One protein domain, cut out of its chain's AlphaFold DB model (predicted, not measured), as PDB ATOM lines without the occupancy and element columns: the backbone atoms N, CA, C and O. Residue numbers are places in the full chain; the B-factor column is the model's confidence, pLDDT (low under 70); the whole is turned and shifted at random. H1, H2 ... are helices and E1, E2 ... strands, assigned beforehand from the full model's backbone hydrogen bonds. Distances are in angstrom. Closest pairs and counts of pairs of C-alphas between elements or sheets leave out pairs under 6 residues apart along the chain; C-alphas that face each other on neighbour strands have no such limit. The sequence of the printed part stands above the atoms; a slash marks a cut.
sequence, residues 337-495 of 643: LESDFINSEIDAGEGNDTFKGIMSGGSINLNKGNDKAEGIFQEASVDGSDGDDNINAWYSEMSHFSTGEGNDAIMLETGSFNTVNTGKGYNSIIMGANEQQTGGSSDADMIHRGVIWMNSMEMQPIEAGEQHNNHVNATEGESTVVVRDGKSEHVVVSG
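AT A GLANCE: This is residues 337 to 495 of the 643 residues of an uncharacterized protein of Desulfovibrio litoralis DSM 11393 (UniProt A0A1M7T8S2). The chain is wound in stacked turns, a solenoid of parallel strands. E2 and E3 each fold back on themselves within a turn, and farther on the turns have two walls, E4, E6 and E8 in one and E5, E7 and E9 in the other; E1 lies at one end of the stack and the hairpin of E10 and E11 at the other. Between E8 and E9 the chain leaves the stack on a long loop, of which residues 438 to 443 stick out, and H1 lies outside the turns, over E4. The printed part has 159 residues with eleven named strands and one named helix, H1, which comes along the chain after E8 and before E9; the class is mostly strand, and in the one branched sheet the neighbour pairs are parallel but for E10 and E11, which are antiparallel. The whole is compact, with a radius of gyration of the C-alphas of 14.8 A and spans of 39 by 36 by 27 A.

IN THESE COORDINATES: Find C-alpha 340 at (223.094, 199.548, 242.414); from there E1 runs over residues 340 to 350, 22.1 A from first to last C-alpha, and bends by 112 degrees at residue 343. E2, residues 354 to 365, bends by 152 degrees at residue 359, and its end C-alphas are 11.3 A apart. E3, residues 372 to 383, bends by 155 degrees at residue 377 and measures 11.1 A. Next come E4, residues 390 to 397, 18.3 A, and E5, residues 400 to 402. Then look for E6, residues 409 to 416, 18.4 A, E7, residues 419 to 422, and E8, residues 426 to 431, 16.7 A. H1, residues 444 to 455, starts with C-alpha 444 at (215.716, 188.027, 254.203) and is 16.9 A long. Last are E9, residues 471 to 474, E10, residues 478 to 484, 19.9 A, and E11, residues 489 to 494, 16.4 A, ending with C-alpha 494 at (209.790, 168.103, 232.813).

HOW THE PARTS SIT: Start at edge strand E1, parallel to E2, where N 346 and O 363 are 2.8 A apart. E2 is parallel to E3 at 12 degrees, with N 355 and O 372 at 2.7 A. E3 has three neighbours: E2 on one side, and on the other side both E4, with N 392 and O 373 at 2.7 A, and E5, with N 382 and O 400 at 2.8 A. From E4 go to parallel E6, with N 391 and O 409 at 2.8 A, then E8, with N 412 and O 430 at 2.8 A, then E10, with N 429 and O 480 at 2.8 A. From E5 go to parallel E7, with N 401 and O 419 at 2.8 A, then edge strand E9, with N 420 and O 471 at 2.8 A. E10 and E11 form a hairpin, antiparallel at 165 degrees, with N 481 and O 492 at 2.8 A. H1 is on the sheet at a height over the sheet of 8.7 A; its closest C-alphas to E4 are those of Ala 444 and Trp 394, 7.2 A apart. It runs along the strands, at 9 degrees to E4 on the local plane, with 5 of its C-alphas over E4 and 2 falling on E6, only just too few to be over that strand. In H1, 7 of 8 O i to N i+4 pairs are within hydrogen-bond range.

THE WHOLE: The C-alphas farthest apart, those of Met 457 and Gly 495, are 41.8 A apart. The printed part has no cut, and its long links are E8 to H1, 12 residues, and H1 to E9, 15 residues. The sheet is twisted. Mean pLDDT of the printed part is 75.7; look for values under 70 at residues 337 to 339, 432 to 466, 485 to 489 and 494 to 495.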
ATOM      1  N   LEU A 337     222.865 198.927 250.656       41.38
ATOM      2  CA  LEU A 337     223.076 198.094 249.474       41.38
ATOM      3  C   LEU A 337     224.210 198.780 248.730       41.38
ATOM      4  O   LEU A 337     224.078 199.910 248.270       41.38
ATOM      5  N   GLU A 338     225.394 198.176 248.802       47.19
ATOM      6  CA  GLU A 338     226.620 198.888 248.449       47.19
ATOM      7  C   GLU A 338     226.836 198.980 246.931       47.19
ATOM      8  O   GLU A 338     227.747 199.685 246.506       47.19
ATOM      9  N   SER A 339     225.981 198.349 246.114       55.12
ATOM     10  CA  SER A 339     225.970 198.522 244.655       55.12
ATOM     11  C   SER A 339     224.569 198.485 244.074       55.12
ATOM     12  O   SER A 339     223.794 197.570 244.355       55.12
ATOM     13  N   ASP A 340     224.303 199.470 243.221       74.38
ATOM     14  CA  ASP A 340     223.094 199.548 242.414       74.38
ATOM     15  C   ASP A 340     223.507 199.545 240.945       74.38
ATOM     16  O   ASP A 340     224.344 200.357 240.532       74.38
ATOM     17  N   PHE A 341     222.894 198.655 240.177       80.69
ATOM     18  CA  PHE A 341     223.006 198.589 238.730       80.69
ATOM     19  C   PHE A 341     221.653 198.995 238.151       80.69
ATOM     20  O   PHE A 341     220.638 198.338 238.381       80.69
ATOM     21  N   ILE A 342     221.628 200.137 237.470       80.19
ATOM     22  CA  ILE A 342     220.403 200.745 236.953       80.19
ATOM     23  C   ILE A 342     220.552 200.901 235.449       80.19
ATOM     24  O   ILE A 342     221.500 201.554 234.999       80.19
ATOM     25  N   ASN A 343     219.641 200.316 234.673       80.69
ATOM     26  CA  ASN A 343     219.675 200.328 233.207       80.69
ATOM     27  C   ASN A 343     221.065 199.972 232.653       80.69
ATOM     28  O   ASN A 343     221.537 200.591 231.702       80.69
ATOM     29  N   SER A 344     221.758 199.050 233.317       87.06
ATOM     30  CA  SER A 344     223.157 198.729 233.036       87.06
ATOM     31  C   SER A 344     223.286 197.310 232.500       87.06
ATOM     32  O   SER A 344     222.424 196.464 232.733       87.06
ATOM     33  N   GLU A 345     224.356 197.062 231.762       96.88
ATOM     34  CA  GLU A 345     224.696 195.747 231.226       96.88
ATOM     35  C   GLU A 345     225.919 195.229 231.980       96.88
ATOM     36  O   GLU A 345     226.916 195.942 232.096       96.88
ATOM     37  N   ILE A 346     225.832 194.015 232.515       97.62
ATOM     38  CA  ILE A 346     226.926 193.313 233.184       97.62
ATOM     39  C   ILE A 346     227.235 192.056 232.371       97.62
ATOM     40  O   ILE A 346     226.337 191.257 232.109       97.62
ATOM     41  N   ASP A 347     228.492 191.893 231.991       98.12
ATOM     42  CA  ASP A 347     229.087 190.636 231.545       98.12
ATOM     43  C   ASP A 347     230.058 190.202 232.647       98.12
ATOM     44  O   ASP A 347     230.988 190.946 232.959       98.12
ATOM     45  N   ALA A 348     229.771 189.088 233.318       96.88
ATOM     46  CA  ALA A 348     230.552 188.651 234.470       96.88
ATOM     47  C   ALA A 348     231.923 188.122 234.027       96.88
ATOM     48  O   ALA A 348     232.936 188.622 234.500       96.88
ATOM     49  N   GLY A 349     231.953 187.307 232.968       96.94
ATOM     50  CA  GLY A 349     233.180 186.921 232.279       96.94
ATOM     51  C   GLY A 349     233.511 185.436 232.412       96.94
ATOM     52  O   GLY A 349     232.660 184.575 232.212       96.94
ATOM     53  N   GLU A 350     234.788 185.108 232.594       96.31
ATOM     54  CA  GLU A 350     235.230 183.738 232.868       96.31
ATOM     55  C   GLU A 350     235.627 183.595 234.336       96.31
ATOM     56  O   GLU A 350     236.580 184.242 234.752       96.31
ATOM     57  N   GLY A 351     235.053 182.633 235.055       96.69
ATOM     58  CA  GLY A 351     235.379 182.370 236.460       96.69
ATOM     59  C   GLY A 351     234.119 182.057 237.248       96.69
ATOM     60  O   GLY A 351     233.063 181.949 236.664       96.69
ATOM     61  N   ASN A 352     234.218 181.810 238.554       97.25
ATOM     62  CA  ASN A 352     233.018 181.643 239.381       97.25
ATOM     63  C   ASN A 352     232.659 182.990 239.999       97.25
ATOM     64  O   ASN A 352     233.145 183.356 241.077       97.25
ATOM     65  N   ASP A 353     231.788 183.704 239.314       97.25
ATOM     66  CA  ASP A 353     231.430 185.070 239.609       97.25
ATOM     67  C   ASP A 353     230.305 185.149 240.637       97.25
ATOM     68  O   ASP A 353     229.492 184.241 240.849       97.25
ATOM     69  N   THR A 354     230.252 186.274 241.343       94.19
ATOM     70  CA  THR A 354     229.195 186.543 242.314       94.19
ATOM     71  C   THR A 354     228.553 187.894 242.069       94.19
ATOM     72  O   THR A 354     229.181 188.929 242.256       94.19
ATOM     73  N   PHE A 355     227.254 187.901 241.786       92.56
ATOM     74  CA  PHE A 355     226.399 189.075 241.875       92.56
ATOM     75  C   PHE A 355     225.636 189.113 243.202       92.56
ATOM     76  O   PHE A 355     224.993 188.145 243.612       92.56
ATOM     77  N   LYS A 356     225.673 190.264 243.875       86.00
ATOM     78  CA  LYS A 356     224.977 190.515 245.133       86.00
ATOM     79  C   LYS A 356     224.518 191.964 245.282       86.00
ATOM     80  O   LYS A 356     225.198 192.779 245.909       86.00
ATOM     81  N   GLY A 357     223.346 192.308 244.756       77.81
ATOM     82  CA  GLY A 357     222.894 193.702 244.776       77.81
ATOM     83  C   GLY A 357     221.479 193.948 244.268       77.81
ATOM     84  O   GLY A 357     220.613 193.075 244.320       77.81
ATOM     85  N   ILE A 358     221.245 195.181 243.817       78.44
ATOM     86  CA  ILE A 358     220.012 195.578 243.135       78.44
ATOM     87  C   ILE A 358     220.302 195.731 241.645       78.44
ATOM     88  O   ILE A 358     221.210 196.475 241.267       78.44
ATOM     89  N   MET A 359     219.480 195.080 240.825       80.88
ATOM     90  CA  MET A 359     219.400 195.281 239.384       80.88
ATOM     91  C   MET A 359     218.026 195.863 239.040       80.88
ATOM     92  O   MET A 359     217.001 195.225 239.286       80.88
ATOM     93  N   SER A 360     217.995 197.075 238.491       77.50
ATOM     94  CA  SER A 360     216.761 197.747 238.067       77.50
ATOM     95  C   SER A 360     216.902 198.206 236.623       77.50
ATOM     96  O   SER A 360     217.629 199.156 236.332       77.50
ATOM     97  N   GLY A 361     216.244 197.500 235.710       72.88
ATOM     98  CA  GLY A 361     216.486 197.632 234.281       72.88
ATOM     99  C   GLY A 361     217.863 197.097 233.864       72.88
ATOM    100  O   GLY A 361     218.832 197.115 234.626       72.88
ATOM    101  N   GLY A 362     217.964 196.645 232.616       87.25
ATOM    102  CA  GLY A 362     219.210 196.137 232.033       87.25
ATOM    103  C   GLY A 362     219.382 194.622 232.163       87.25
ATOM    104  O   GLY A 362     218.403 193.883 232.302       87.25
ATOM    105  N   SER A 363     220.625 194.147 232.071       94.88
ATOM    106  CA  SER A 363     220.931 192.713 232.048       94.88
ATOM    107  C   SER A 363     222.227 192.343 232.756       94.88
ATOM    108  O   SER A 363     223.184 193.110 232.736       94.88
ATOM    109  N   ILE A 364     222.269 191.138 233.315       96.38
ATOM    110  CA  ILE A 364     223.487 190.453 233.740       96.38
ATOM    111  C   ILE A 364     223.605 189.129 232.986       96.38
ATOM    112  O   ILE A 364     222.655 188.347 232.943       96.38
ATOM    113  N   ASN A 365     224.763 188.911 232.379       97.94
ATOM    114  CA  ASN A 365     225.190 187.641 231.817       97.94
ATOM    115  C   ASN A 365     226.292 187.075 232.718       97.94
ATOM    116  O   ASN A 365     227.326 187.722 232.859       97.94
ATOM    117  N   LEU A 366     226.051 185.919 233.333       96.75
ATOM    118  CA  LEU A 366     227.008 185.234 234.208       96.75
ATOM    119  C   LEU A 366     228.115 184.526 233.405       96.75
ATOM    120  O   LEU A 366     229.247 184.438 233.847       96.75
ATOM    121  N   ASN A 367     227.848 184.249 232.128       96.25
ATOM    122  CA  ASN A 367     228.834 183.819 231.143       96.25
ATOM    123  C   ASN A 367     229.432 182.438 231.462       96.25
ATOM    124  O   ASN A 367     228.707 181.471 231.266       96.25
ATOM    125  N   LYS A 368     230.712 182.275 231.816       94.94
ATOM    126  CA  LYS A 368     231.278 180.933 232.052       94.94
ATOM    127  C   LYS A 368     231.679 180.747 233.500       94.94
ATOM    128  O   LYS A 368     232.680 181.328 233.908       94.94
ATOM    129  N   GLY A 369     231.132 179.718 234.133       96.56
ATOM    130  CA  GLY A 369     231.538 179.308 235.467       96.56
ATOM    131  C   GLY A 369     230.377 178.752 236.255       96.56
ATOM    132  O   GLY A 369     229.297 178.559 235.730       96.56
ATOM    133  N   ASN A 370     230.613 178.421 237.521       97.56
ATOM    134  CA  ASN A 370     229.513 178.087 238.415       97.56
ATOM    135  C   ASN A 370     229.189 179.329 239.237       97.56
ATOM    136  O   ASN A 370     229.763 179.532 240.318       97.56
ATOM    137  N   ASP A 371     228.284 180.150 238.725       97.62
ATOM    138  CA  ASP A 371     228.103 181.511 239.194       97.62
ATOM    139  C   ASP A 371     227.009 181.623 240.247       97.62
ATOM    140  O   ASP A 371     226.163 180.744 240.464       97.62
ATOM    141  N   LYS A 372     227.022 182.746 240.966       95.25
ATOM    142  CA  LYS A 372     226.001 183.046 241.964       95.25
ATOM    143  C   LYS A 372     225.434 184.441 241.778       95.25
ATOM    144  O   LYS A 372     226.136 185.418 241.988       95.25
ATOM    145  N   ALA A 373     224.127 184.556 241.573       92.94
ATOM    146  CA  ALA A 373     223.423 185.835 241.592       92.94
ATOM    147  C   ALA A 373     222.409 185.891 242.737       92.94
ATOM    148  O   ALA A 373     221.521 185.057 242.836       92.94
ATOM    149  N   GLU A 374     222.512 186.879 243.620       86.62
ATOM    150  CA  GLU A 374     221.627 187.043 244.771       86.62
ATOM    151  C   GLU A 374     221.145 188.494 244.884       86.62
ATOM    152  O   GLU A 374     221.962 189.411 244.934       86.62
ATOM    153  N   GLY A 375     219.836 188.743 244.978       79.12
ATOM    154  CA  GLY A 375     219.381 190.116 245.204       79.12
ATOM    155  C   GLY A 375     217.962 190.462 244.782       79.12
ATOM    156  O   GLY A 375     217.042 189.645 244.856       79.12
ATOM    157  N   ILE A 376     217.801 191.727 244.391       77.50
ATOM    158  CA  ILE A 376     216.545 192.318 243.920       77.50
ATOM    159  C   ILE A 376     216.666 192.569 242.421       77.50
ATOM    160  O   ILE A 376     217.594 193.251 241.987       77.50
ATOM    161  N   PHE A 377     215.699 192.066 241.660       80.06
ATOM    162  CA  PHE A 377     215.658 192.176 240.205       80.06
ATOM    163  C   PHE A 377     214.340 192.827 239.777       80.06
ATOM    164  O   PHE A 377     213.260 192.329 240.081       80.06
ATOM    165  N   GLN A 378     214.398 193.961 239.095       78.06
ATOM    166  CA  GLN A 378     213.208 194.632 238.579       78.06
ATOM    167  C   GLN A 378     213.447 195.006 237.129       78.06
ATOM    168  O   GLN A 378     214.439 195.663 236.835       78.06
ATOM    169  N   GLU A 379     212.556 194.582 236.232       80.25
ATOM    170  CA  GLU A 379     212.715 194.790 234.785       80.25
ATOM    171  C   GLU A 379     214.102 194.341 234.276       80.25
ATOM    172  O   GLU A 379     214.667 194.920 233.347       80.25
ATOM    173  N   ALA A 380     214.677 193.324 234.922       85.94
ATOM    174  CA  ALA A 380     216.035 192.863 234.677       85.94
ATOM    175  C   ALA A 380     216.040 191.562 233.868       85.94
ATOM    176  O   ALA A 380     215.112 190.755 233.955       85.94
ATOM    177  N   SER A 381     217.112 191.338 233.115       95.94
ATOM    178  CA  SER A 381     217.421 190.041 232.511       95.94
ATOM    179  C   SER A 381     218.632 189.423 233.203       95.94
ATOM    180  O   SER A 381     219.654 190.085 233.341       95.94
ATOM    181  N   VAL A 382     218.534 188.165 233.613       97.38
ATOM    182  CA  VAL A 382     219.633 187.378 234.185       97.38
ATOM    183  C   VAL A 382     219.824 186.149 233.306       97.38
ATOM    184  O   VAL A 382     218.864 185.407 233.095       97.38
ATOM    185  N   ASP A 383     221.026 185.947 232.780       97.06
ATOM    186  CA  ASP A 383     221.385 184.773 231.980       97.06
ATOM    187  C   ASP A 383     222.527 184.015 232.654       97.06
ATOM    188  O   ASP A 383     223.576 184.610 232.898       97.06
ATOM    189  N   GLY A 384     222.294 182.742 232.981       93.44
ATOM    190  CA  GLY A 384     223.298 181.838 233.545       93.44
ATOM    191  C   GLY A 384     224.398 181.478 232.547       93.44
ATOM    192  O   GLY A 384     225.572 181.483 232.877       93.44
ATOM    193  N   SER A 385     224.052 181.354 231.262       95.12
ATOM    194  CA  SER A 385     224.995 180.922 230.223       95.12
ATOM    195  C   SER A 385     225.594 179.529 230.486       95.12
ATOM    196  O   SER A 385     224.848 178.571 230.353       95.12
ATOM    197  N   ASP A 386     226.896 179.356 230.720       94.81
ATOM    198  CA  ASP A 386     227.544 178.040 230.810       94.81
ATOM    199  C   ASP A 386     227.998 177.741 232.251       94.81
ATOM    200  O   ASP A 386     228.918 178.388 232.743       94.81
ATOM    201  N   GLY A 387     227.514 176.642 232.833       95.69
ATOM    202  CA  GLY A 387     227.966 176.086 234.112       95.69
ATOM    203  C   GLY A 387     226.816 175.831 235.085       95.69
ATOM    204  O   GLY A 387     225.662 175.892 234.701       95.69
ATOM    205  N   ASP A 388     227.114 175.395 236.313       97.19
ATOM    206  CA  ASP A 388     226.071 175.084 237.304       97.19
ATOM    207  C   ASP A 388     225.766 176.329 238.162       97.19
ATOM    208  O   ASP A 388     226.405 176.539 239.204       97.19
ATOM    209  N   ASP A 389     224.772 177.122 237.763       97.12
ATOM    210  CA  ASP A 389     224.515 178.441 238.349       97.12
ATOM    211  C   ASP A 389     223.507 178.447 239.495       97.12
ATOM    212  O   ASP A 389     222.578 177.639 239.591       97.12
ATOM    213  N   ASN A 390     223.648 179.430 240.386       95.69
ATOM    214  CA  ASN A 390     222.725 179.660 241.490       95.69
ATOM    215  C   ASN A 390     222.181 181.090 241.503       95.69
ATOM    216  O   ASN A 390     222.841 182.028 241.955       95.69
ATOM    217  N   ILE A 391     220.928 181.243 241.086       95.06
ATOM    218  CA  ILE A 391     220.226 182.522 241.057       95.06
ATOM    219  C   ILE A 391     219.175 182.546 242.170       95.06
ATOM    220  O   ILE A 391     218.191 181.810 242.140       95.06
ATOM    221  N   ASN A 392     219.346 183.432 243.147       88.94
ATOM    222  CA  ASN A 392     218.400 183.681 244.226       88.94
ATOM    223  C   ASN A 392     217.860 185.119 244.184       88.94
ATOM    224  O   ASN A 392     218.493 186.064 244.663       88.94
ATOM    225  N   ALA A 393     216.655 185.279 243.653       84.25
ATOM    226  CA  ALA A 393     215.921 186.531 243.698       84.25
ATOM    227  C   ALA A 393     215.063 186.596 244.968       84.25
ATOM    228  O   ALA A 393     214.027 185.935 245.072       84.25
ATOM    229  N   TRP A 394     215.444 187.456 245.915       74.25
ATOM    230  CA  TRP A 394     214.599 187.764 247.077       74.25
ATOM    231  C   TRP A 394     213.314 188.476 246.645       74.25
ATOM    232  O   TRP A 394     212.230 188.254 247.186       74.25
ATOM    233  N   TYR A 395     213.445 189.331 245.632       72.88
ATOM    234  CA  TYR A 395     212.340 189.976 244.947       72.88
ATOM    235  C   TYR A 395     212.628 190.024 243.453       72.88
ATOM    236  O   TYR A 395     213.737 190.375 243.042       72.88
ATOM    237  N   SER A 396     211.617 189.699 242.654       76.50
ATOM    238  CA  SER A 396     211.674 189.804 241.202       76.50
ATOM    239  C   SER A 396     210.367 190.331 240.621       76.50
ATOM    240  O   SER A 396     209.290 189.825 240.945       76.50
ATOM    241  N   GLU A 397     210.445 191.321 239.739       76.50
ATOM    242  CA  GLU A 397     209.278 191.816 239.008       76.50
ATOM    243  C   GLU A 397     209.600 192.093 237.546       76.50
ATOM    244  O   GLU A 397     210.641 192.680 237.243       76.50
ATOM    245  N   MET A 398     208.704 191.667 236.647       81.00
ATOM    246  CA  MET A 398     208.840 191.840 235.193       81.00
ATOM    247  C   MET A 398     210.224 191.415 234.672       81.00
ATOM    248  O   MET A 398     210.739 191.972 233.701       81.00
ATOM    249  N   SER A 399     210.848 190.445 235.343       86.94
ATOM    250  CA  SER A 399     212.227 190.042 235.095       86.94
ATOM    251  C   SER A 399     212.290 188.727 234.325       86.94
ATOM    252  O   SER A 399     211.377 187.897 234.375       86.94
ATOM    253  N   HIS A 400     213.372 188.553 233.580       95.88
ATOM    254  CA  HIS A 400     213.639 187.370 232.776       95.88
ATOM    255  C   HIS A 400     214.851 186.644 233.341       95.88
ATOM    256  O   HIS A 400     215.882 187.259 233.588       95.88
ATOM    257  N   PHE A 401     214.725 185.336 233.523       96.75
ATOM    258  CA  PHE A 401     215.791 184.467 233.994       96.75
ATOM    259  C   PHE A 401     216.001 183.352 232.973       96.75
ATOM    260  O   PHE A 401     215.040 182.698 232.563       96.75
ATOM    261  N   SER A 402     217.239 183.145 232.554       95.44
ATOM    262  CA  SER A 402     217.665 182.052 231.685       95.44
ATOM    263  C   SER A 402     218.695 181.230 232.441       95.44
ATOM    264  O   SER A 402     219.597 181.805 233.039       95.44
ATOM    265  N   THR A 403     218.525 179.908 232.468       92.25
ATOM    266  CA  THR A 403     219.477 179.027 233.160       92.25
ATOM    267  C   THR A 403     220.705 178.718 232.308       92.25
ATOM    268  O   THR A 403     221.786 178.612 232.845       92.25
ATOM    269  N   GLY A 404     220.556 178.634 230.982       92.81
ATOM    270  CA  GLY A 404     221.666 178.274 230.102       92.81
ATOM    271  C   GLY A 404     221.991 176.770 230.096       92.81
ATOM    272  O   GLY A 404     221.089 175.928 230.116       92.81
ATOM    273  N   GLU A 405     223.256 176.411 229.920       93.31
ATOM    274  CA  GLU A 405     223.758 175.042 229.961       93.31
ATOM    275  C   GLU A 405     224.297 174.690 231.348       93.31
ATOM    276  O   GLU A 405     225.346 175.182 231.732       93.31
ATOM    277  N   GLY A 406     223.692 173.710 232.019       93.25
ATOM    278  CA  GLY A 406     224.225 173.223 233.288       93.25
ATOM    279  C   GLY A 406     223.147 172.658 234.188       93.25
ATOM    280  O   GLY A 406     222.056 172.313 233.739       93.25
ATOM    281  N   ASN A 407     223.469 172.446 235.457       95.00
ATOM    282  CA  ASN A 407     222.491 172.043 236.459       95.00
ATOM    283  C   ASN A 407     222.180 173.224 237.367       95.00
ATOM    284  O   ASN A 407     222.727 173.346 238.465       95.00
ATOM    285  N   ASP A 408     221.264 174.065 236.906       95.75
ATOM    286  CA  ASP A 408     221.060 175.369 237.512       95.75
ATOM    287  C   ASP A 408     220.001 175.346 238.606       95.75
ATOM    288  O   ASP A 408     219.050 174.553 238.612       95.75
ATOM    289  N   ALA A 409     220.130 176.276 239.542       94.88
ATOM    290  CA  ALA A 409     219.170 176.507 240.602       94.88
ATOM    291  C   ALA A 409     218.656 177.946 240.546       94.88
ATOM    292  O   ALA A 409     219.407 178.892 240.765       94.88
ATOM    293  N   ILE A 410     217.348 178.107 240.339       94.06
ATOM    294  CA  ILE A 410     216.664 179.398 240.434       94.06
ATOM    295  C   ILE A 410     215.707 179.374 241.623       94.06
ATOM    296  O   ILE A 410     214.815 178.531 241.702       94.06
ATOM    297  N   MET A 411     215.854 180.335 242.529       89.38
ATOM    298  CA  MET A 411     214.916 180.622 243.607       89.38
ATOM    299  C   MET A 411     214.307 182.004 243.392       89.38
ATOM    300  O   MET A 411     215.021 183.003 243.378       89.38
ATOM    301  N   LEU A 412     212.983 182.064 243.271       86.38
ATOM    302  CA  LEU A 412     212.217 183.307 243.310       86.38
ATOM    303  C   LEU A 412     211.431 183.342 244.622       86.38
ATOM    304  O   LEU A 412     210.367 182.727 244.724       86.38
ATOM    305  N   GLU A 413     211.938 184.039 245.639       77.12
ATOM    306  CA  GLU A 413     211.274 184.093 246.947       77.12
ATOM    307  C   GLU A 413     209.939 184.838 246.851       77.12
ATOM    308  O   GLU A 413     208.896 184.271 247.178       77.12
ATOM    309  N   THR A 414     209.965 186.066 246.331       70.38
ATOM    310  CA  THR A 414     208.781 186.846 245.941       70.38
ATOM    311  C   THR A 414     208.912 187.225 244.473       70.38
ATOM    312  O   THR A 414     209.947 187.748 244.056       70.38
ATOM    313  N   GLY A 415     207.879 186.958 243.674       73.12
ATOM    314  CA  GLY A 415     207.974 187.114 242.225       73.12
ATOM    315  C   GLY A 415     206.664 187.520 241.574       73.12
ATOM    316  O   GLY A 415     205.636 186.892 241.831       73.12
ATOM    317  N   SER A 416     206.686 188.524 240.696       75.94
ATOM    318  CA  SER A 416     205.539 188.867 239.848       75.94
ATOM    319  C   SER A 416     205.898 189.118 238.389       75.94
ATOM    320  O   SER A 416     206.831 189.852 238.084       75.94
ATOM    321  N   PHE A 417     205.111 188.551 237.475       82.00
ATOM    322  CA  PHE A 417     205.272 188.719 236.024       82.00
ATOM    323  C   PHE A 417     206.661 188.328 235.500       82.00
ATOM    324  O   PHE A 417     207.130 188.881 234.506       82.00
ATOM    325  N   ASN A 418     207.326 187.382 236.161       86.56
ATOM    326  CA  ASN A 418     208.639 186.920 235.731       86.56
ATOM    327  C   ASN A 418     208.530 185.816 234.685       86.56
ATOM    328  O   ASN A 418     207.580 185.031 234.692       86.56
ATOM    329  N   THR A 419     209.543 185.709 233.833       92.69
ATOM    330  CA  THR A 419     209.717 184.578 232.918       92.69
ATOM    331  C   THR A 419     210.997 183.838 233.266       92.69
ATOM    332  O   THR A 419     212.052 184.454 233.357       92.69
ATOM    333  N   VAL A 420     210.915 182.520 233.428       94.38
ATOM    334  CA  VAL A 420     212.067 181.634 233.607       94.38
ATOM    335  C   VAL A 420     212.149 180.694 232.411       94.38
ATOM    336  O   VAL A 420     211.204 179.949 232.157       94.38
ATOM    337  N   ASN A 421     213.259 180.714 231.683       93.31
ATOM    338  CA  ASN A 421     213.540 179.796 230.586       93.31
ATOM    339  C   ASN A 421     214.628 178.817 231.025       93.31
ATOM    340  O   ASN A 421     215.696 179.239 231.461       93.31
ATOM    341  N   THR A 422     214.362 177.519 230.902       90.50
ATOM    342  CA  THR A 422     215.348 176.491 231.247       90.50
ATOM    343  C   THR A 422     216.086 176.042 229.994       90.50
ATOM    344  O   THR A 422     215.468 175.638 228.998       90.50
ATOM    345  N   GLY A 423     217.408 176.118 230.032       88.75
ATOM    346  CA  GLY A 423     218.257 175.531 229.010       88.75
ATOM    347  C   GLY A 423     218.564 174.066 229.320       88.75
ATOM    348  O   GLY A 423     217.713 173.334 229.824       88.75
ATOM    349  N   LYS A 424     219.750 173.596 228.946       90.31
ATOM    350  CA  LYS A 424     220.115 172.174 229.045       90.31
ATOM    351  C   LYS A 424     220.413 171.775 230.491       90.31
ATOM    352  O   LYS A 424     220.553 172.624 231.350       90.31
ATOM    353  N   GLY A 425     220.525 170.465 230.718       89.38
ATOM    354  CA  GLY A 425     220.890 169.875 232.010       89.38
ATOM    355  C   GLY A 425     219.726 169.745 232.995       89.38
ATOM    356  O   GLY A 425     218.570 169.640 232.571       89.38
ATOM    357  N   TYR A 426     220.048 169.611 234.285       91.12
ATOM    358  CA  TYR A 426     219.079 169.361 235.353       91.12
ATOM    359  C   TYR A 426     218.784 170.631 236.146       91.12
ATOM    360  O   TYR A 426     219.506 170.961 237.083       91.12
ATOM    361  N   ASN A 427     217.676 171.290 235.824       91.75
ATOM    362  CA  ASN A 427     217.343 172.593 236.392       91.75
ATOM    363  C   ASN A 427     216.361 172.479 237.564       91.75
ATOM    364  O   ASN A 427     215.370 171.746 237.507       91.75
ATOM    365  N   SER A 428     216.599 173.238 238.630       92.56
ATOM    366  CA  SER A 428     215.735 173.323 239.807       92.56
ATOM    367  C   SER A 428     215.202 174.740 239.971       92.56
ATOM    368  O   SER A 428     215.917 175.640 240.399       92.56
ATOM    369  N   ILE A 429     213.912 174.925 239.715       92.00
ATOM    370  CA  ILE A 429     213.218 176.200 239.853       92.00
ATOM    371  C   ILE A 429     212.310 176.119 241.071       92.00
ATOM    372  O   ILE A 429     211.417 175.277 241.139       92.00
ATOM    373  N   ILE A 430     212.510 177.006 242.036       87.31
ATOM    374  CA  ILE A 430     211.681 177.103 243.231       87.31
ATOM    375  C   ILE A 430     211.060 178.493 243.277       87.31
ATOM    376  O   ILE A 430     211.749 179.504 243.197       87.31
ATOM    377  N   MET A 431     209.741 178.537 243.411       84.12
ATOM    378  CA  MET A 431     208.960 179.763 243.521       84.12
ATOM    379  C   MET A 431     208.222 179.775 244.853       84.12
ATOM    380  O   MET A 431     207.510 178.823 245.179       84.12
ATOM    381  N   GLY A 432     208.360 180.865 245.598       69.06
ATOM    382  CA  GLY A 432     207.725 181.062 246.895       69.06
ATOM    383  C   GLY A 432     208.591 180.616 248.077       69.06
ATOM    384  O   GLY A 432     209.396 179.681 248.007       69.06
ATOM    385  N   ALA A 433     208.400 181.291 249.209       65.62
ATOM    386  CA  ALA A 433     209.107 180.998 250.451       65.62
ATOM    387  C   ALA A 433     208.456 179.831 251.217       65.62
ATOM    388  O   ALA A 433     207.234 179.677 251.240       65.62
ATOM    389  N   ASN A 434     209.267 179.016 251.899       51.75
ATOM    390  CA  ASN A 434     208.748 178.006 252.823       51.75
ATOM    391  C   ASN A 434     208.437 178.672 254.176       51.75
ATOM    392  O   ASN A 434     209.334 179.254 254.790       51.75
ATOM    393  N   GLU A 435     207.204 178.533 254.680       42.81
ATOM    394  CA  GLU A 435     206.747 179.098 255.971       42.81
ATOM    395  C   GLU A 435     207.638 178.669 257.165       42.81
ATOM    396  O   GLU A 435     207.622 179.306 258.216       42.81
ATOM    397  N   GLN A 436     208.457 177.617 257.006       38.31
ATOM    398  CA  GLN A 436     209.399 177.118 258.019       38.31
ATOM    399  C   GLN A 436     210.870 177.540 257.845       38.31
ATOM    400  O   GLN A 436     211.677 177.253 258.730       38.31
ATOM    401  N   GLN A 437     211.247 178.237 256.766       39.56
ATOM    402  CA  GLN A 437     212.608 178.778 256.582       39.56
ATOM    403  C   GLN A 437     212.731 180.281 256.872       39.56
ATOM    404  O   GLN A 437     213.839 180.810 256.912       39.56
ATOM    405  N   THR A 438     211.631 180.944 257.230       39.78
ATOM    406  CA  THR A 438     211.633 182.305 257.801       39.78
ATOM    407  C   THR A 438     212.272 182.375 259.200       39.78
ATOM    408  O   THR A 438     212.427 183.452 259.765       39.78
ATOM    409  N   GLY A 439     212.709 181.241 259.763       33.28
ATOM    410  CA  GLY A 439     213.491 181.177 261.004       33.28
ATOM    411  C   GLY A 439     215.017 181.265 260.837       33.28
ATOM    412  O   GLY A 439     215.722 181.079 261.829       33.28
ATOM    413  N   GLY A 440     215.545 181.476 259.621       33.03
ATOM    414  CA  GLY A 440     216.961 181.213 259.308       33.03
ATOM    415  C   GLY A 440     217.898 182.407 259.091       33.03
ATOM    416  O   GLY A 440     219.096 182.267 259.323       33.03
ATOM    417  N   SER A 441     217.410 183.582 258.694       37.94
ATOM    418  CA  SER A 441     218.212 184.810 258.745       37.94
ATOM    419  C   SER A 441     217.296 186.011 258.944       37.94
ATOM    420  O   SER A 441     216.263 186.134 258.293       37.94
ATOM    421  N   SER A 442     217.664 186.893 259.868       42.69
ATOM    422  CA  SER A 442     216.986 188.172 260.108       42.69
ATOM    423  C   SER A 442     216.937 189.073 258.872       42.69
ATOM    424  O   SER A 442     216.174 190.031 258.854       42.69
ATOM    425  N   ASP A 443     217.750 188.776 257.861       40.72
ATOM    426  CA  ASP A 443     218.078 189.688 256.775       40.72
ATOM    427  C   ASP A 443     217.070 189.538 255.620       40.72
ATOM    428  O   ASP A 443     216.504 190.537 255.175       40.72
ATOM    429  N   ALA A 444     216.730 188.301 255.227       39.62
ATOM    430  CA  ALA A 444     215.716 188.027 254.203       39.62
ATOM    431  C   ALA A 444     214.315 188.493 254.640       39.62
ATOM    432  O   ALA A 444     213.663 189.240 253.925       39.62
ATOM    433  N   ASP A 445     213.889 188.178 255.870       40.03
ATOM    434  CA  ASP A 445     212.569 188.544 256.429       40.03
ATOM    435  C   ASP A 445     212.386 190.072 256.645       40.03
ATOM    436  O   ASP A 445     211.266 190.582 256.768       40.03
ATOM    437  N   MET A 446     213.488 190.835 256.684       42.12
ATOM    438  CA  MET A 446     213.480 192.304 256.751       42.12
ATOM    439  C   MET A 446     213.445 192.965 255.365       42.12
ATOM    440  O   MET A 446     212.719 193.948 255.198       42.12
ATOM    441  N   ILE A 447     214.165 192.419 254.376       45.41
ATOM    442  CA  ILE A 447     214.067 192.827 252.961       45.41
ATOM    443  C   ILE A 447     212.649 192.587 252.448       45.41
ATOM    444  O   ILE A 447     212.018 193.504 251.921       45.41
ATOM    445  N   HIS A 448     212.136 191.382 252.708       42.62
ATOM    446  CA  HIS A 448     210.793 190.935 252.354       42.62
ATOM    447  C   HIS A 448     209.759 191.965 252.803       42.62
ATOM    448  O   HIS A 448     209.066 192.561 251.987       42.62
ATOM    449  N   ARG A 449     209.733 192.296 254.100       39.34
ATOM    450  CA  ARG A 449     208.756 193.237 254.668       39.34
ATOM    451  C   ARG A 449     208.912 194.684 254.198       39.34
ATOM    452  O   ARG A 449     207.910 195.390 254.180       39.34
ATOM    453  N   GLY A 450     210.115 195.120 253.818       42.38
ATOM    454  CA  GLY A 450     210.354 196.462 253.274       42.38
ATOM    455  C   GLY A 450     209.824 196.632 251.848       42.38
ATOM    456  O   GLY A 450     209.118 197.600 251.568       42.38
ATOM    457  N   VAL A 451     210.099 195.662 250.972       43.31
ATOM    458  CA  VAL A 451     209.688 195.691 249.556       43.31
ATOM    459  C   VAL A 451     208.177 195.459 249.401       43.31
ATOM    460  O   VAL A 451     207.512 196.190 248.666       43.31
ATOM    461  N   ILE A 452     207.594 194.545 250.189       39.88
ATOM    462  CA  ILE A 452     206.135 194.317 250.256       39.88
ATOM    463  C   ILE A 452     205.386 195.598 250.644       39.88
ATOM    464  O   ILE A 452     204.326 195.895 250.092       39.88
ATOM    465  N   TRP A 453     205.920 196.388 251.587       35.91
ATOM    466  CA  TRP A 453     205.261 197.619 252.034       35.91
ATOM    467  C   TRP A 453     205.301 198.728 250.975       35.91
ATOM    468  O   TRP A 453     204.309 199.444 250.832       35.91
ATOM    469  N   MET A 454     206.394 198.840 250.209       36.38
ATOM    470  CA  MET A 454     206.518 199.806 249.107       36.38
ATOM    471  C   MET A 454     205.494 199.537 247.999       36.38
ATOM    472  O   MET A 454     204.801 200.462 247.580       36.38
ATOM    473  N   ASN A 455     205.303 198.273 247.614       36.94
ATOM    474  CA  ASN A 455     204.301 197.913 246.608       36.94
ATOM    475  C   ASN A 455     202.866 197.917 247.147       36.94
ATOM    476  O   ASN A 455     201.945 198.241 246.402       36.94
ATOM    477  N   SER A 456     202.660 197.672 248.449       34.34
ATOM    478  CA  SER A 456     201.331 197.736 249.088       34.34
ATOM    479  C   SER A 456     200.667 199.120 249.058       34.34
ATOM    480  O   SER A 456     199.474 199.238 249.354       34.34
ATOM    481  N   MET A 457     201.427 200.176 248.738       34.25
ATOM    482  CA  MET A 457     200.913 201.541 248.629       34.25
ATOM    483  C   MET A 457     200.451 201.921 247.216       34.25
ATOM    484  O   MET A 457     199.650 202.851 247.107       34.25
ATOM    485  N   GLU A 458     200.875 201.212 246.160       38.28
ATOM    486  CA  GLU A 458     200.580 201.610 244.769       38.28
ATOM    487  C   GLU A 458     200.098 200.475 243.841       38.28
ATOM    488  O   GLU A 458     199.450 200.771 242.837       38.28
ATOM    489  N   MET A 459     200.261 199.198 244.211       36.59
ATOM    490  CA  MET A 459     199.621 198.039 243.563       36.59
ATOM    491  C   MET A 459     199.020 197.087 244.613       36.59
ATOM    492  O   MET A 459     199.168 197.302 245.817       36.59
ATOM    493  N   GLN A 460     198.248 196.073 244.190       37.44
ATOM    494  CA  GLN A 460     197.762 195.040 245.121       37.44
ATOM    495  C   GLN A 460     198.977 194.495 245.900       37.44
ATOM    496  O   GLN A 460     199.951 194.113 245.254       37.44
ATOM    497  N   PRO A 461     198.973 194.504 247.249       41.16
ATOM    498  CA  PRO A 461     200.128 194.071 248.024       41.16
ATOM    499  C   PRO A 461     200.445 192.622 247.670       41.16
ATOM    500  O   PRO A 461     199.617 191.753 247.927       41.16
ATOM    501  N   ILE A 462     201.613 192.376 247.080       45.53
ATOM    502  CA  ILE A 462     202.158 191.028 246.975       45.53
ATOM    503  C   ILE A 462     202.765 190.748 248.346       45.53
ATOM    504  O   ILE A 462     203.733 191.408 248.725       45.53
ATOM    505  N   GLU A 463     202.144 189.883 249.143       51.62
ATOM    506  CA  GLU A 463     202.681 189.511 250.453       51.62
ATOM    507  C   GLU A 463     203.986 188.710 250.322       51.62
ATOM    508  O   GLU A 463     204.401 188.231 249.270       51.62
ATOM    509  N   ALA A 464     204.655 188.577 251.455       52.12
ATOM    510  CA  ALA A 464     205.874 187.822 251.643       52.12
ATOM    511  C   ALA A 464     205.754 186.409 251.076       52.12
ATOM    512  O   ALA A 464     205.039 185.583 251.638       52.12
ATOM    513  N   GLY A 465     206.525 186.102 250.033       55.88
ATOM    514  CA  GLY A 465     206.557 184.764 249.455       55.88
ATOM    515  C   GLY A 465     205.478 184.532 248.403       55.88
ATOM    516  O   GLY A 465     205.371 183.415 247.898       55.88
ATOM    517  N   GLU A 466     204.679 185.549 248.072       65.50
ATOM    518  CA  GLU A 466     203.648 185.436 247.050       65.50
ATOM    519  C   GLU A 466     204.227 185.414 245.630       65.50
ATOM    520  O   GLU A 466     205.273 185.993 245.320       65.50
ATOM    521  N   GLN A 467     203.499 184.722 244.755       73.69
ATOM    522  CA  GLN A 467     203.856 184.472 243.365       73.69
ATOM    523  C   GLN A 467     202.672 184.858 242.475       73.69
ATOM    524  O   GLN A 467     201.585 184.297 242.625       73.69
ATOM    525  N   HIS A 468     202.863 185.794 241.541       73.62
ATOM    526  CA  HIS A 468     201.790 186.274 240.661       73.62
ATOM    527  C   HIS A 468     202.218 186.257 239.196       73.62
ATOM    528  O   HIS A 468     203.172 186.919 238.810       73.62
ATOM    529  N   ASN A 469     201.478 185.543 238.345       78.25
ATOM    530  CA  ASN A 469     201.683 185.538 236.887       78.25
ATOM    531  C   ASN A 469     203.127 185.236 236.433       78.25
ATOM    532  O   ASN A 469     203.554 185.717 235.386       78.25
ATOM    533  N   ASN A 470     203.872 184.438 237.202       81.38
ATOM    534  CA  ASN A 470     205.181 183.954 236.779       81.38
ATOM    535  C   ASN A 470     205.013 182.832 235.748       81.38
ATOM    536  O   ASN A 470     204.102 182.003 235.845       81.38
ATOM    537  N   HIS A 471     205.902 182.803 234.767       87.38
ATOM    538  CA  HIS A 471     205.904 181.835 233.688       87.38
ATOM    539  C   HIS A 471     207.209 181.043 233.688       87.38
ATOM    540  O   HIS A 471     208.284 181.624 233.804       87.38
ATOM    541  N   VAL A 472     207.115 179.720 233.541       88.81
ATOM    542  CA  VAL A 472     208.279 178.845 233.372       88.81
ATOM    543  C   VAL A 472     208.163 178.125 232.041       88.81
ATOM    544  O   VAL A 472     207.204 177.384 231.814       88.81
ATOM    545  N   ASN A 473     209.159 178.328 231.191       87.88
ATOM    546  CA  ASN A 473     209.343 177.631 229.934       87.88
ATOM    547  C   ASN A 473     210.418 176.568 230.109       87.88
ATOM    548  O   ASN A 473     211.610 176.867 230.089       87.88
ATOM    549  N   ALA A 474     209.981 175.319 230.254       82.25
ATOM    550  CA  ALA A 474     210.880 174.180 230.203       82.25
ATOM    551  C   ALA A 474     211.162 173.821 228.737       82.25
ATOM    552  O   ALA A 474     210.367 173.114 228.111       82.25
ATOM    553  N   THR A 475     212.221 174.394 228.163       71.00
ATOM    554  CA  THR A 475     212.521 174.269 226.726       71.00
ATOM    555  C   THR A 475     213.437 173.099 226.404       71.00
ATOM    556  O   THR A 475     213.148 172.341 225.477       71.00
ATOM    557  N   GLU A 476     214.507 172.926 227.177       70.69
ATOM    558  CA  GLU A 476     215.470 171.834 227.040       70.69
ATOM    559  C   GLU A 476     215.801 171.260 228.431       70.69
ATOM    560  O   GLU A 476     215.413 171.827 229.453       70.69
ATOM    561  N   GLY A 477     216.448 170.091 228.476       73.12
ATOM    562  CA  GLY A 477     216.846 169.454 229.737       73.12
ATOM    563  C   GLY A 477     215.700 168.849 230.561       73.12
ATOM    564  O   GLY A 477     214.545 168.786 230.134       73.12
ATOM    565  N   GLU A 478     216.049 168.351 231.747       85.19
ATOM    566  CA  GLU A 478     215.077 167.926 232.752       85.19
ATOM    567  C   GLU A 478     214.954 169.023 233.804       85.19
ATOM    568  O   GLU A 478     215.934 169.378 234.448       85.19
ATOM    569  N   SER A 479     213.758 169.569 234.003       85.56
ATOM    570  CA  SER A 479     213.561 170.665 234.961       85.56
ATOM    571  C   SER A 479     212.527 170.305 236.009       85.56
ATOM    572  O   SER A 479     211.417 169.886 235.675       85.56
ATOM    573  N   THR A 480     212.872 170.513 237.276       88.12
ATOM    574  CA  THR A 480     211.953 170.426 238.409       88.12
ATOM    575  C   THR A 480     211.518 171.827 238.803       88.12
ATOM    576  O   THR A 480     212.342 172.665 239.144       88.12
ATOM    577  N   VAL A 481     210.213 172.071 238.793       86.38
ATOM    578  CA  VAL A 481     209.594 173.314 239.249       86.38
ATOM    579  C   VAL A 481     208.818 173.027 240.523       86.38
ATOM    580  O   VAL A 481     207.906 172.200 240.523       86.38
ATOM    581  N   VAL A 482     209.159 173.715 241.607       84.88
ATOM    582  CA  VAL A 482     208.452 173.656 242.886       84.88
ATOM    583  C   VAL A 482     207.807 175.007 243.152       84.88
ATOM    584  O   VAL A 482     208.503 176.003 243.312       84.88
ATOM    585  N   VAL A 483     206.481 175.046 243.240       81.69
ATOM    586  CA  VAL A 483     205.732 176.246 243.631       81.69
ATOM    587  C   VAL A 483     205.196 176.057 245.043       81.69
ATOM    588  O   VAL A 483     204.490 175.085 245.318       81.69
ATOM    589  N   ARG A 484     205.531 176.986 245.937       76.62
ATOM    590  CA  ARG A 484     205.080 177.017 247.330       76.62
ATOM    591  C   ARG A 484     204.071 178.140 247.518       76.62
ATOM    592  O   ARG A 484     204.358 179.283 247.183       76.62
ATOM    593  N   ASP A 485     202.917 177.827 248.099       63.69
ATOM    594  CA  ASP A 485     201.865 178.807 248.425       63.69
ATOM    595  C   ASP A 485     201.695 179.015 249.948       63.69
ATOM    596  O   ASP A 485     200.634 179.402 250.440       63.69
ATOM    597  N   GLY A 486     202.742 178.693 250.716       56.19
ATOM    598  CA  GLY A 486     202.767 178.756 252.180       56.19
ATOM    599  C   GLY A 486     202.095 177.571 252.887       56.19
ATOM    600  O   GLY A 486     202.473 177.261 254.012       56.19
ATOM    601  N   LYS A 487     201.154 176.854 252.250       52.44
ATOM    602  CA  LYS A 487     200.441 175.701 252.855       52.44
ATOM    603  C   LYS A 487     200.608 174.392 252.092       52.44
ATOM    604  O   LYS A 487     200.340 173.326 252.651       52.44
ATOM    605  N   SER A 488     201.035 174.464 250.843       57.06
ATOM    606  CA  SER A 488     201.240 173.332 249.954       57.06
ATOM    607  C   SER A 488     202.433 173.556 249.028       57.06
ATOM    608  O   SER A 488     202.835 174.685 248.743       57.06
ATOM    609  N   GLU A 489     203.022 172.446 248.587       69.50
ATOM    610  CA  GLU A 489     204.076 172.419 247.578       69.50
ATOM    611  C   GLU A 489     203.527 171.720 246.331       69.50
ATOM    612  O   GLU A 489     203.005 170.602 246.403       69.50
ATOM    613  N   HIS A 490     203.642 172.380 245.185       74.62
ATOM    614  CA  HIS A 490     203.309 171.826 243.881       74.62
ATOM    615  C   HIS A 490     204.599 171.542 243.127       74.62
ATOM    616  O   HIS A 490     205.362 172.465 242.860       74.62
ATOM    617  N   VAL A 491     204.835 170.279 242.775       78.56
ATOM    618  CA  VAL A 491     206.036 169.855 242.046       78.56
ATOM    619  C   VAL A 491     205.655 169.454 240.628       78.56
ATOM    620  O   VAL A 491     204.782 168.607 240.430       78.56
ATOM    621  N   VAL A 492     206.325 170.043 239.645       79.50
ATOM    622  CA  VAL A 492     206.228 169.690 238.228       79.50
ATOM    623  C   VAL A 492     207.614 169.281 237.756       79.50
ATOM    624  O   VAL A 492     208.567 170.021 237.954       79.50
ATOM    625  N   VAL A 493     207.733 168.115 237.128       73.44
ATOM    626  CA  VAL A 493     208.988 167.656 236.520       73.44
ATOM    627  C   VAL A 493     208.786 167.585 235.012       73.44
ATOM    628  O   VAL A 493     207.830 166.971 234.538       73.44
ATOM    629  N   SER A 494     209.673 168.229 234.265       68.50
ATOM    630  CA  SER A 494     209.790 168.103 232.813       68.50
ATOM    631  C   SER A 494     210.927 167.127 232.511       68.50
ATOM    632  O   SER A 494     212.005 167.247 233.077       68.50
ATOM    633  N   GLY A 495     210.653 166.102 231.704       52.12
ATOM    634  CA  GLY A 495     211.575 164.996 231.437       52.12
ATOM    635  C   GLY A 495     210.835 163.760 230.928       52.12
ATOM    636  O   GLY A 495     209.632 163.611 231.158       52.12
TER     637      GLY A 495